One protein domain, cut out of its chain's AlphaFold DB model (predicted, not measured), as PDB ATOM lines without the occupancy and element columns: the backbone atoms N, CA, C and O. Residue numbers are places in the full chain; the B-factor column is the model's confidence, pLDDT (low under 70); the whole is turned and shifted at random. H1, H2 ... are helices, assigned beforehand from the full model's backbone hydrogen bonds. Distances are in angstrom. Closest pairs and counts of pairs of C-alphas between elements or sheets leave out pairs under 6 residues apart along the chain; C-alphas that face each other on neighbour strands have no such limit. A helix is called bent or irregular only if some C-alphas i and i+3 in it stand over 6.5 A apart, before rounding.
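What this domain is: This is residues 25 to 94 of the 102 residues of an uncharacterized protein of Pseudomonas stutzeri (UniProt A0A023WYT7). One long, kinked helix, H1, runs along one side of an elongated body, with a cluster of three short helices, H2, H3 and H4, beside its later half and toward one end. The printed part has 70 residues and four named helices, H1 to H4 in order, with no named strand; it is all helix, though 32 residues are in named elements. It is compact, with a radius of gyration of the C-alphas of 11.0 A and spans of 33 by 19 by 18 A.

Where its parts are: H1, residues 30 to 48, is 26.5 A long and begins at C-alpha 30 (23.390, -28.364, 23.180). It has a kink of 41 degrees near residue 42 and is only just irregular: C-alphas 31 and 34 are 7.0 A apart. H2 is residues 62 to 65, H3 70 to 73, and H4 79 to 83, ending at C-alpha 83 (29.736, -8.338, 30.761).

How they stand to each other: H1 is near H2 and near H4, and apart from H3. H4 touches H2, closest at the C-alphas of Phe 63 and Leu 82, 4.7 A. H4 touches H3, closest at the C-alphas of Ala 73 and Ala 79, 5.4 A. Every O i to N i+4 pair is within hydrogen-bond range in H4, 11 of 15 in H1; H2 and H3 are too short for one.

The domain as a whole: The C-alphas farthest apart, of Ala 31 and Arg 75, are 34.1 A apart. The printed part has no cut; the link H1 to H2 is long, with 13 residues. No printed residue is under 70 in pLDDT.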
ATOM      1  N   VAL A  25      28.151 -22.698  30.774       97.25
ATOM      2  CA  VAL A  25      26.988 -23.123  29.974       97.25
ATOM      3  C   VAL A  25      27.384 -23.623  28.580       97.25
ATOM      4  O   VAL A  25      26.820 -24.600  28.094       97.25
ATOM      5  N   GLY A  26      28.345 -22.977  27.922       97.06
ATOM      6  CA  GLY A  26      28.806 -23.304  26.572       97.06
ATOM      7  C   GLY A  26      29.456 -24.679  26.444       97.06
ATOM      8  O   GLY A  26      29.512 -25.223  25.342       97.06
ATOM      9  N   GLU A  27      29.882 -25.267  27.558       97.00
ATOM     10  CA  GLU A  27      30.505 -26.590  27.612       97.00
ATOM     11  C   GLU A  27      29.474 -27.717  27.769       97.00
ATOM     12  O   GLU A  27      29.790 -28.879  27.530       97.00
ATOM     13  N   LEU A  28      28.220 -27.389  28.104       95.56
ATOM     14  CA  LEU A  28      27.143 -28.372  28.198       95.56
ATOM     15  C   LEU A  28      26.736 -28.914  26.813       95.56
ATOM     16  O   LEU A  28      26.875 -28.211  25.796       95.56
ATOM     17  N   PRO A  29      26.134 -30.118  26.755       94.75
ATOM     18  CA  PRO A  29      25.417 -30.590  25.575       94.75
ATOM     19  C   PRO A  29      24.389 -29.562  25.097       94.75
ATOM     20  O   PRO A  29      23.724 -28.914  25.905       94.75
ATOM     21  N   LEU A  30      24.224 -29.418  23.778       94.44
ATOM     22  CA  LEU A  30      23.390 -28.364  23.180       94.44
ATOM     23  C   LEU A  30      21.967 -28.310  23.766       94.44
ATOM     24  O   LEU A  30      21.453 -27.224  24.028       94.44
ATOM     25  N   ALA A  31      21.365 -29.476  24.011       94.94
ATOM     26  CA  ALA A  31      20.021 -29.605  24.572       94.94
ATOM     27  C   ALA A  31      19.893 -29.059  26.008       94.94
ATOM     28  O   ALA A  31      18.805 -28.664  26.419       94.94
ATOM     29  N   GLU A  32      20.990 -28.994  26.763       94.88
ATOM     30  CA  GLU A  32      21.001 -28.595  28.174       94.88
ATOM     31  C   GLU A  32      21.315 -27.108  28.378       94.88
ATOM     32  O   GLU A  32      21.006 -26.544  29.429       94.88
ATOM     33  N   ARG A  33      21.875 -26.433  27.367       95.69
ATOM     34  CA  ARG A  33      22.335 -25.037  27.479       95.69
ATOM     35  C   ARG A  33      21.206 -24.063  27.788       95.69
ATOM     36  O   ARG A  33      21.349 -23.202  28.653       95.69
ATOM     37  N   ARG A  34      20.078 -24.178  27.076       96.50
ATOM     38  CA  ARG A  34      18.928 -23.288  27.292       96.50
ATOM     39  C   ARG A  34      18.284 -23.516  28.669       96.50
ATOM     40  O   ARG A  34      18.173 -22.530  29.394       96.50
ATOM     41  N   PRO A  35      17.962 -24.762  29.072       95.31
ATOM     42  CA  PRO A  35      17.506 -25.047  30.431       95.31
ATOM     43  C   PRO A  35      18.449 -24.519  31.520       95.31
ATOM     44  O   PRO A  35      17.982 -23.974  32.517       95.31
ATOM     45  N   ALA A  36      19.767 -24.626  31.324       95.75
ATOM     46  CA  ALA A  36      20.746 -24.111  32.280       95.75
ATOM     47  C   ALA A  36      20.675 -22.580  32.425       95.75
ATOM     48  O   ALA A  36      20.659 -22.078  33.547       95.75
ATOM     49  N   LEU A  37      20.575 -21.832  31.320       96.69
ATOM     50  CA  LEU A  37      20.421 -20.369  31.356       96.69
ATOM     51  C   LEU A  37      19.124 -19.930  32.033       96.69
ATOM     52  O   LEU A  37      19.137 -18.990  32.827       96.69
ATOM     53  N   ASP A  38      18.021 -20.614  31.733       95.88
ATOM     54  CA  ASP A  38      16.725 -20.328  32.346       95.88
ATOM     55  C   ASP A  38      16.755 -20.618  33.857       95.88
ATOM     56  O   ASP A  38      16.205 -19.854  34.641       95.88
ATOM     57  N   ALA A  39      17.466 -21.663  34.295       94.81
ATOM     58  CA  ALA A  39      17.644 -21.966  35.714       94.81
ATOM     59  C   ALA A  39      18.623 -21.012  36.430       94.81
ATOM     60  O   ALA A  39      18.513 -20.813  37.640       94.81
ATOM     61  N   ALA A  40      19.583 -20.423  35.710       96.06
ATOM     62  CA  ALA A  40      20.601 -19.551  36.292       96.06
ATOM     63  C   ALA A  40      20.092 -18.148  36.639       96.06
ATOM     64  O   ALA A  40      20.663 -17.487  37.510       96.06
ATOM     65  N   ILE A  41      19.045 -17.669  35.960       95.69
ATOM     66  CA  ILE A  41      18.638 -16.260  36.020       95.69
ATOM     67  C   ILE A  41      18.318 -15.784  37.440       95.69
ATOM     68  O   ILE A  41      18.810 -14.731  37.841       95.69
ATOM     69  N   ALA A  42      17.626 -16.600  38.239       93.81
ATOM     70  CA  ALA A  42      17.287 -16.264  39.619       93.81
ATOM     71  C   ALA A  42      18.540 -16.124  40.507       93.81
ATOM     72  O   ALA A  42      18.647 -15.192  41.306       93.81
ATOM     73  N   SER A  43      19.524 -17.013  40.345       95.12
ATOM     74  CA  SER A  43      20.799 -16.950  41.075       95.12
ATOM     75  C   SER A  43      21.639 -15.746  40.649       95.12
ATOM     76  O   SER A  43      22.246 -15.078  41.489       95.12
ATOM     77  N   VAL A  44      21.665 -15.448  39.346       95.88
ATOM     78  CA  VAL A  44      22.360 -14.280  38.789       95.88
ATOM     79  C   VAL A  44      21.709 -12.991  39.287       95.88
ATOM     80  O   VAL A  44      22.412 -12.126  39.798       95.88
ATOM     81  N   SER A  45      20.381 -12.897  39.227       96.19
ATOM     82  CA  SER A  45      19.568 -11.800  39.768       96.19
ATOM     83  C   SER A  45      19.877 -11.553  41.247       96.19
ATOM     84  O   SER A  45      20.271 -10.448  41.628       96.19
ATOM     85  N   LYS A  46      19.851 -12.612  42.071       95.06
ATOM     86  CA  LYS A  46      20.218 -12.546  43.494       95.06
ATOM     87  C   LYS A  46      21.653 -12.070  43.707       95.06
ATOM     88  O   LYS A  46      21.900 -11.281  44.615       95.06
ATOM     89  N   SER A  47      22.603 -12.539  42.896       94.75
ATOM     90  CA  SER A  47      23.989 -12.077  42.979       94.75
ATOM     91  C   SER A  47      24.090 -10.599  42.606       94.75
ATOM     92  O   SER A  47      24.742  -9.841  43.310       94.75
ATOM     93  N   LEU A  48      23.440 -10.160  41.536       94.94
ATOM     94  CA  LEU A  48      23.521  -8.781  41.064       94.94
ATOM     95  C   LEU A  48      22.738  -7.789  41.929       94.94
ATOM     96  O   LEU A  48      23.018  -6.600  41.854       94.94
ATOM     97  N   GLY A  49      21.766  -8.256  42.718       94.94
ATOM     98  CA  GLY A  49      20.830  -7.377  43.419       94.94
ATOM     99  C   GLY A  49      19.908  -6.614  42.461       94.94
ATOM    100  O   GLY A  49      19.401  -5.553  42.815       94.94
ATOM    101  N   LEU A  50      19.712  -7.129  41.242       93.81
ATOM    102  CA  LEU A  50      18.920  -6.498  40.187       93.81
ATOM    103  C   LEU A  50      17.724  -7.378  39.823       93.81
ATOM    104  O   LEU A  50      17.898  -8.589  39.707       93.81
ATOM    105  N   PRO A  51      16.537  -6.799  39.582       92.25
ATOM    106  CA  PRO A  51      15.388  -7.565  39.125       92.25
ATOM    107  C   PRO A  51      15.615  -8.089  37.703       92.25
ATOM    108  O   PRO A  51      16.082  -7.368  36.820       92.25
ATOM    109  N   GLU A  52      15.253  -9.346  37.470       88.69
ATOM    110  CA  GLU A  52      15.253  -9.944  36.136       88.69
ATOM    111  C   GLU A  52      14.157  -9.320  35.261       88.69
ATOM    112  O   GLU A  52      12.993  -9.263  35.652       88.69
ATOM    113  N   LEU A  53      14.519  -8.831  34.071       89.12
ATOM    114  CA  LEU A  53      13.559  -8.226  33.136       89.12
ATOM    115  C   LEU A  53      13.281  -9.123  31.929       89.12
ATOM    116  O   LEU A  53      12.215  -9.043  31.319       89.12
ATOM    117  N   LYS A  54      14.261  -9.940  31.539       91.56
ATOM    118  CA  LYS A  54      14.194 -10.857  30.396       91.56
ATOM    119  C   LYS A  54      14.996 -12.112  30.703       91.56
ATOM    120  O   LYS A  54      15.907 -12.068  31.517       91.56
ATOM    121  N   SER A  55      14.737 -13.200  29.981       93.94
ATOM    122  CA  SER A  55      15.578 -14.399  30.057       93.94
ATOM    123  C   SER A  55      17.024 -14.122  29.626       93.94
ATOM    124  O   SER A  55      17.248 -13.336  28.698       93.94
ATOM    125  N   LEU A  56      17.985 -14.847  30.201       96.06
ATOM    126  CA  LEU A  56      19.365 -14.859  29.717       96.06
ATOM    127  C   LEU A  56      19.433 -15.447  28.296       96.06
ATOM    128  O   LEU A  56      18.658 -16.333  27.922       96.06
ATOM    129  N   SER A  57      20.358 -14.938  27.485       95.19
ATOM    130  CA  SER A  57      20.561 -15.381  26.104       95.19
ATOM    131  C   SER A  57      21.986 -15.876  25.912       95.19
ATOM    132  O   SER A  57      22.928 -15.256  26.394       95.19
ATOM    133  N   TYR A  58      22.139 -16.979  25.179       94.62
ATOM    134  CA  TYR A  58      23.418 -17.662  24.986       94.62
ATOM    135  C   TYR A  58      24.499 -16.753  24.383       94.62
ATOM    136  O   TYR A  58      25.618 -16.711  24.876       94.62
ATOM    137  N   GLY A  59      24.157 -15.992  23.341       93.94
ATOM    138  CA  GLY A  59      25.111 -15.138  22.625       93.94
ATOM    139  C   GLY A  59      25.181 -13.691  23.116       93.94
ATOM    140  O   GLY A  59      25.892 -12.890  22.516       93.94
ATOM    141  N   LEU A  60      24.417 -13.319  24.150       96.00
ATOM    142  CA  LEU A  60      24.381 -11.941  24.645       96.00
ATOM    143  C   LEU A  60      25.026 -11.831  26.028       96.00
ATOM    144  O   LEU A  60      24.953 -12.777  26.814       96.00
ATOM    145  N   PRO A  61      25.617 -10.670  26.352       97.38
ATOM    146  CA  PRO A  61      26.046 -10.377  27.709       97.38
ATOM    147  C   PRO A  61      24.889 -10.433  28.707       97.38
ATOM    148  O   PRO A  61      23.772 -10.007  28.396       97.38
ATOM    149  N   VAL A  62      25.181 -10.877  29.929       97.12
ATOM    150  CA  VAL A  62      24.214 -10.997  31.031       97.12
ATOM    151  C   VAL A  62      23.441  -9.694  31.259       97.12
ATOM    152  O   VAL A  62      22.230  -9.739  31.467       97.12
ATOM    153  N   PHE A  63      24.083  -8.525  31.141       97.12
ATOM    154  CA  PHE A  63      23.431  -7.229  31.366       97.12
ATOM    155  C   PHE A  63      22.186  -6.993  30.498       97.12
ATOM    156  O   PHE A  63      21.285  -6.261  30.911       97.12
ATOM    157  N   ALA A  64      22.104  -7.620  29.317       95.69
ATOM    158  CA  ALA A  64      20.972  -7.468  28.404       95.69
ATOM    159  C   ALA A  64      19.650  -7.978  29.012       95.69
ATOM    160  O   ALA A  64      18.573  -7.527  28.614       95.69
ATOM    161  N   ALA A  65      19.730  -8.882  29.995       95.50
ATOM    162  CA  ALA A  65      18.588  -9.401  30.743       95.50
ATOM    163  C   ALA A  65      18.099  -8.467  31.867       95.50
ATOM    164  O   ALA A  65      16.978  -8.629  32.347       95.50
ATOM    165  N   PHE A  66      18.904  -7.472  32.254       95.81
ATOM    166  CA  PHE A  66      18.658  -6.584  33.400       95.81
ATOM    167  C   PHE A  66      18.402  -5.127  32.988       95.81
ATOM    168  O   PHE A  66      18.394  -4.232  33.826       95.81
ATOM    169  N   GLY A  67      18.203  -4.867  31.689       91.31
ATOM    170  CA  GLY A  67      17.838  -3.538  31.174       91.31
ATOM    171  C   GLY A  67      18.958  -2.500  31.216       91.31
ATOM    172  O   GLY A  67      18.707  -1.332  30.937       91.31
ATOM    173  N   LEU A  68      20.180  -2.922  31.534       94.69
ATOM    174  CA  LEU A  68      21.349  -2.055  31.522       94.69
ATOM    175  C   LEU A  68      21.891  -1.903  30.100       94.69
ATOM    176  O   LEU A  68      21.747  -2.784  29.251       94.69
ATOM    177  N   ASN A  69      22.596  -0.807  29.853       95.56
ATOM    178  CA  ASN A  69      23.513  -0.707  28.725       95.56
ATOM    179  C   ASN A  69      24.941  -1.115  29.131       95.56
ATOM    180  O   ASN A  69      25.283  -1.248  30.308       95.56
ATOM    181  N   ARG A  70      25.821  -1.280  28.137       95.88
ATOM    182  CA  ARG A  70      27.214  -1.701  28.364       95.88
ATOM    183  C   ARG A  70      27.991  -0.756  29.294       95.88
ATOM    184  O   ARG A  70      28.839  -1.215  30.054       95.88
ATOM    185  N   ARG A  71      27.729   0.554  29.227       97.44
ATOM    186  CA  ARG A  71      28.424   1.562  30.046       97.44
ATOM    187  C   ARG A  71      28.014   1.461  31.514       97.44
ATOM    188  O   ARG A  71      28.874   1.565  32.381       97.44
ATOM    189  N   GLU A  72      26.728   1.263  31.783       97.38
ATOM    190  CA  GLU A  72      26.192   1.029  33.130       97.38
ATOM    191  C   GLU A  72      26.717  -0.283  33.704       97.38
ATOM    192  O   GLU A  72      27.263  -0.293  34.803       97.38
ATOM    193  N   ALA A  73      26.653  -1.360  32.915       96.88
ATOM    194  CA  ALA A  73      27.188  -2.662  33.292       96.88
ATOM    195  C   ALA A  73      28.673  -2.589  33.682       96.88
ATOM    196  O   ALA A  73      29.069  -3.149  34.698       96.88
ATOM    197  N   GLY A  74      29.483  -1.847  32.919       97.00
ATOM    198  CA  GLY A  74      30.911  -1.670  33.194       97.00
ATOM    199  C   GLY A  74      31.239  -0.839  34.440       97.00
ATOM    200  O   GLY A  74      32.378  -0.862  34.892       97.00
ATOM    201  N   ARG A  75      30.272  -0.102  34.996       97.06
ATOM    202  CA  ARG A  75      30.430   0.674  36.240       97.06
ATOM    203  C   ARG A  75      29.889  -0.050  37.470       97.06
ATOM    204  O   ARG A  75      30.071   0.437  38.582       97.06
ATOM    205  N   HIS A  76      29.206  -1.171  37.272       96.69
ATOM    206  CA  HIS A  76      28.653  -1.970  38.351       96.69
ATOM    207  C   HIS A  76      29.767  -2.696  39.114       96.69
ATOM    208  O   HIS A  76      30.740  -3.151  38.513       96.69
ATOM    209  N   GLU A  77      29.595  -2.903  40.419       96.25
ATOM    210  CA  GLU A  77      30.536  -3.685  41.244       96.25
ATOM    211  C   GLU A  77      30.773  -5.105  40.694       96.25
ATOM    212  O   GLU A  77      31.872  -5.647  40.764       96.25
ATOM    213  N   LYS A  78      29.743  -5.678  40.065       96.44
ATOM    214  CA  LYS A  78      29.763  -6.994  39.409       96.44
ATOM    215  C   LYS A  78      29.871  -6.902  37.884       96.44
ATOM    216  O   LYS A  78      29.297  -7.731  37.177       96.44
ATOM    217  N   ALA A  79      30.599  -5.907  37.372       96.94
ATOM    218  CA  ALA A  79      30.807  -5.701  35.935       96.94
ATOM    219  C   ALA A  79      31.287  -6.969  35.214       96.94
ATOM    220  O   ALA A  79      30.789  -7.273  34.135       96.94
ATOM    221  N   ASN A  80      32.185  -7.746  35.836       97.00
ATOM    222  CA  ASN A  80      32.677  -9.008  35.277       97.00
ATOM    223  C   ASN A  80      31.524  -9.958  34.922       97.00
ATOM    224  O   ASN A  80      31.448 -10.423  33.790       97.00
ATOM    225  N   LEU A  81      30.576 -10.174  35.842       97.19
ATOM    226  CA  LEU A  81      29.406 -11.022  35.602       97.19
ATOM    227  C   LEU A  81      28.471 -10.418  34.547       97.19
ATOM    228  O   LEU A  81      28.051 -11.110  33.629       97.19
ATOM    229  N   LEU A  82      28.171  -9.123  34.642       97.38
ATOM    230  CA  LEU A  82      27.263  -8.441  33.711       97.38
ATOM    231  C   LEU A  82      27.774  -8.425  32.263       97.38
ATOM    232  O   LEU A  82      26.974  -8.475  31.327       97.38
ATOM    233  N   LEU A  83      29.090  -8.344  32.073       97.44
ATOM    234  CA  LEU A  83      29.736  -8.338  30.761       97.44
ATOM    235  C   LEU A  83      30.036  -9.749  30.230       97.44
ATOM    236  O   LEU A  83      30.386  -9.874  29.056       97.44
ATOM    237  N   THR A  84      29.874 -10.788  31.053       97.88
ATOM    238  CA  THR A  84      30.034 -12.192  30.647       97.88
ATOM    239  C   THR A  84      28.942 -12.561  29.642       97.88
ATOM    240  O   THR A  84      27.784 -12.174  29.821       97.88
ATOM    241  N   GLN A  85      29.285 -13.280  28.571       97.69
ATOM    242  CA  GLN A  85      28.288 -13.802  27.631       97.69
ATOM    243  C   GLN A  85      27.522 -14.972  28.254       97.69
ATOM    244  O   GLN A  85      28.066 -15.696  29.080       97.69
ATOM    245  N   GLY A  86      26.275 -15.211  27.841       96.88
ATOM    246  CA  GLY A  86      25.497 -16.341  28.360       96.88
ATOM    247  C   GLY A  86      26.201 -17.695  28.204       96.88
ATOM    248  O   GLY A  86      26.139 -18.518  29.111       96.88
ATOM    249  N   ALA A  87      26.915 -17.918  27.100       97.25
ATOM    250  CA  ALA A  87      27.722 -19.118  26.882       97.25
ATOM    251  C   ALA A  87      28.845 -19.288  27.921       97.25
ATOM    252  O   ALA A  87      29.140 -20.407  28.328       97.25
ATOM    253  N   ASP A  88      29.423 -18.189  28.395       97.81
ATOM    254  CA  ASP A  88      30.537 -18.191  29.347       97.81
ATOM    255  C   ASP A  88      30.058 -18.102  30.806       97.81
ATOM    256  O   ASP A  88      30.863 -18.014  31.734       97.81
ATOM    257  N   LEU A  89      28.741 -18.108  31.039       97.56
ATOM    258  CA  LEU A  89      28.182 -18.053  32.383       97.56
ATOM    259  C   LEU A  89      28.559 -19.318  33.162       97.56
ATOM    260  O   LEU A  89      28.304 -20.435  32.704       97.56
ATOM    261  N   SER A  90      29.125 -19.135  34.360       96.88
ATOM    262  CA  SER A  90      29.492 -20.250  35.240       96.88
ATOM    263  C   SER A  90      28.276 -21.106  35.601       96.88
ATOM    264  O   SER A  90      27.218 -20.589  35.980       96.88
ATOM    265  N   LEU A  91      28.462 -22.427  35.570       96.06
ATOM    266  CA  LEU A  91      27.486 -23.398  36.060       96.06
ATOM    267  C   LEU A  91      27.249 -23.297  37.571       96.06
ATOM    268  O   LEU A  91      26.264 -23.839  38.056       96.06
ATOM    269  N   ASP A  92      28.072 -22.557  38.316       95.06
ATOM    270  CA  ASP A  92      27.825 -22.286  39.738       95.06
ATOM    271  C   ASP A  92      26.529 -21.497  39.964       95.06
ATOM    272  O   ASP A  92      25.892 -21.635  41.011       95.06
ATOM    273  N   PHE A  93      26.102 -20.703  38.974       95.00
ATOM    274  CA  PHE A  93      24.819 -20.000  39.014       95.00
ATOM    275  C   PHE A  93      23.624 -20.910  38.707       95.00
ATOM    276  O   PHE A  93      22.488 -20.507  38.946       95.00
ATOM    277  N   VAL A  94      23.853 -22.122  38.199       94.88
ATOM    278  CA  VAL A  94      22.806 -23.077  37.828       94.88
ATOM    279  C   VAL A  94      22.552 -24.018  39.014       94.88
ATOM    280  O   VAL A  94      23.395 -24.872  39.289       94.88
TER     281      VAL A  94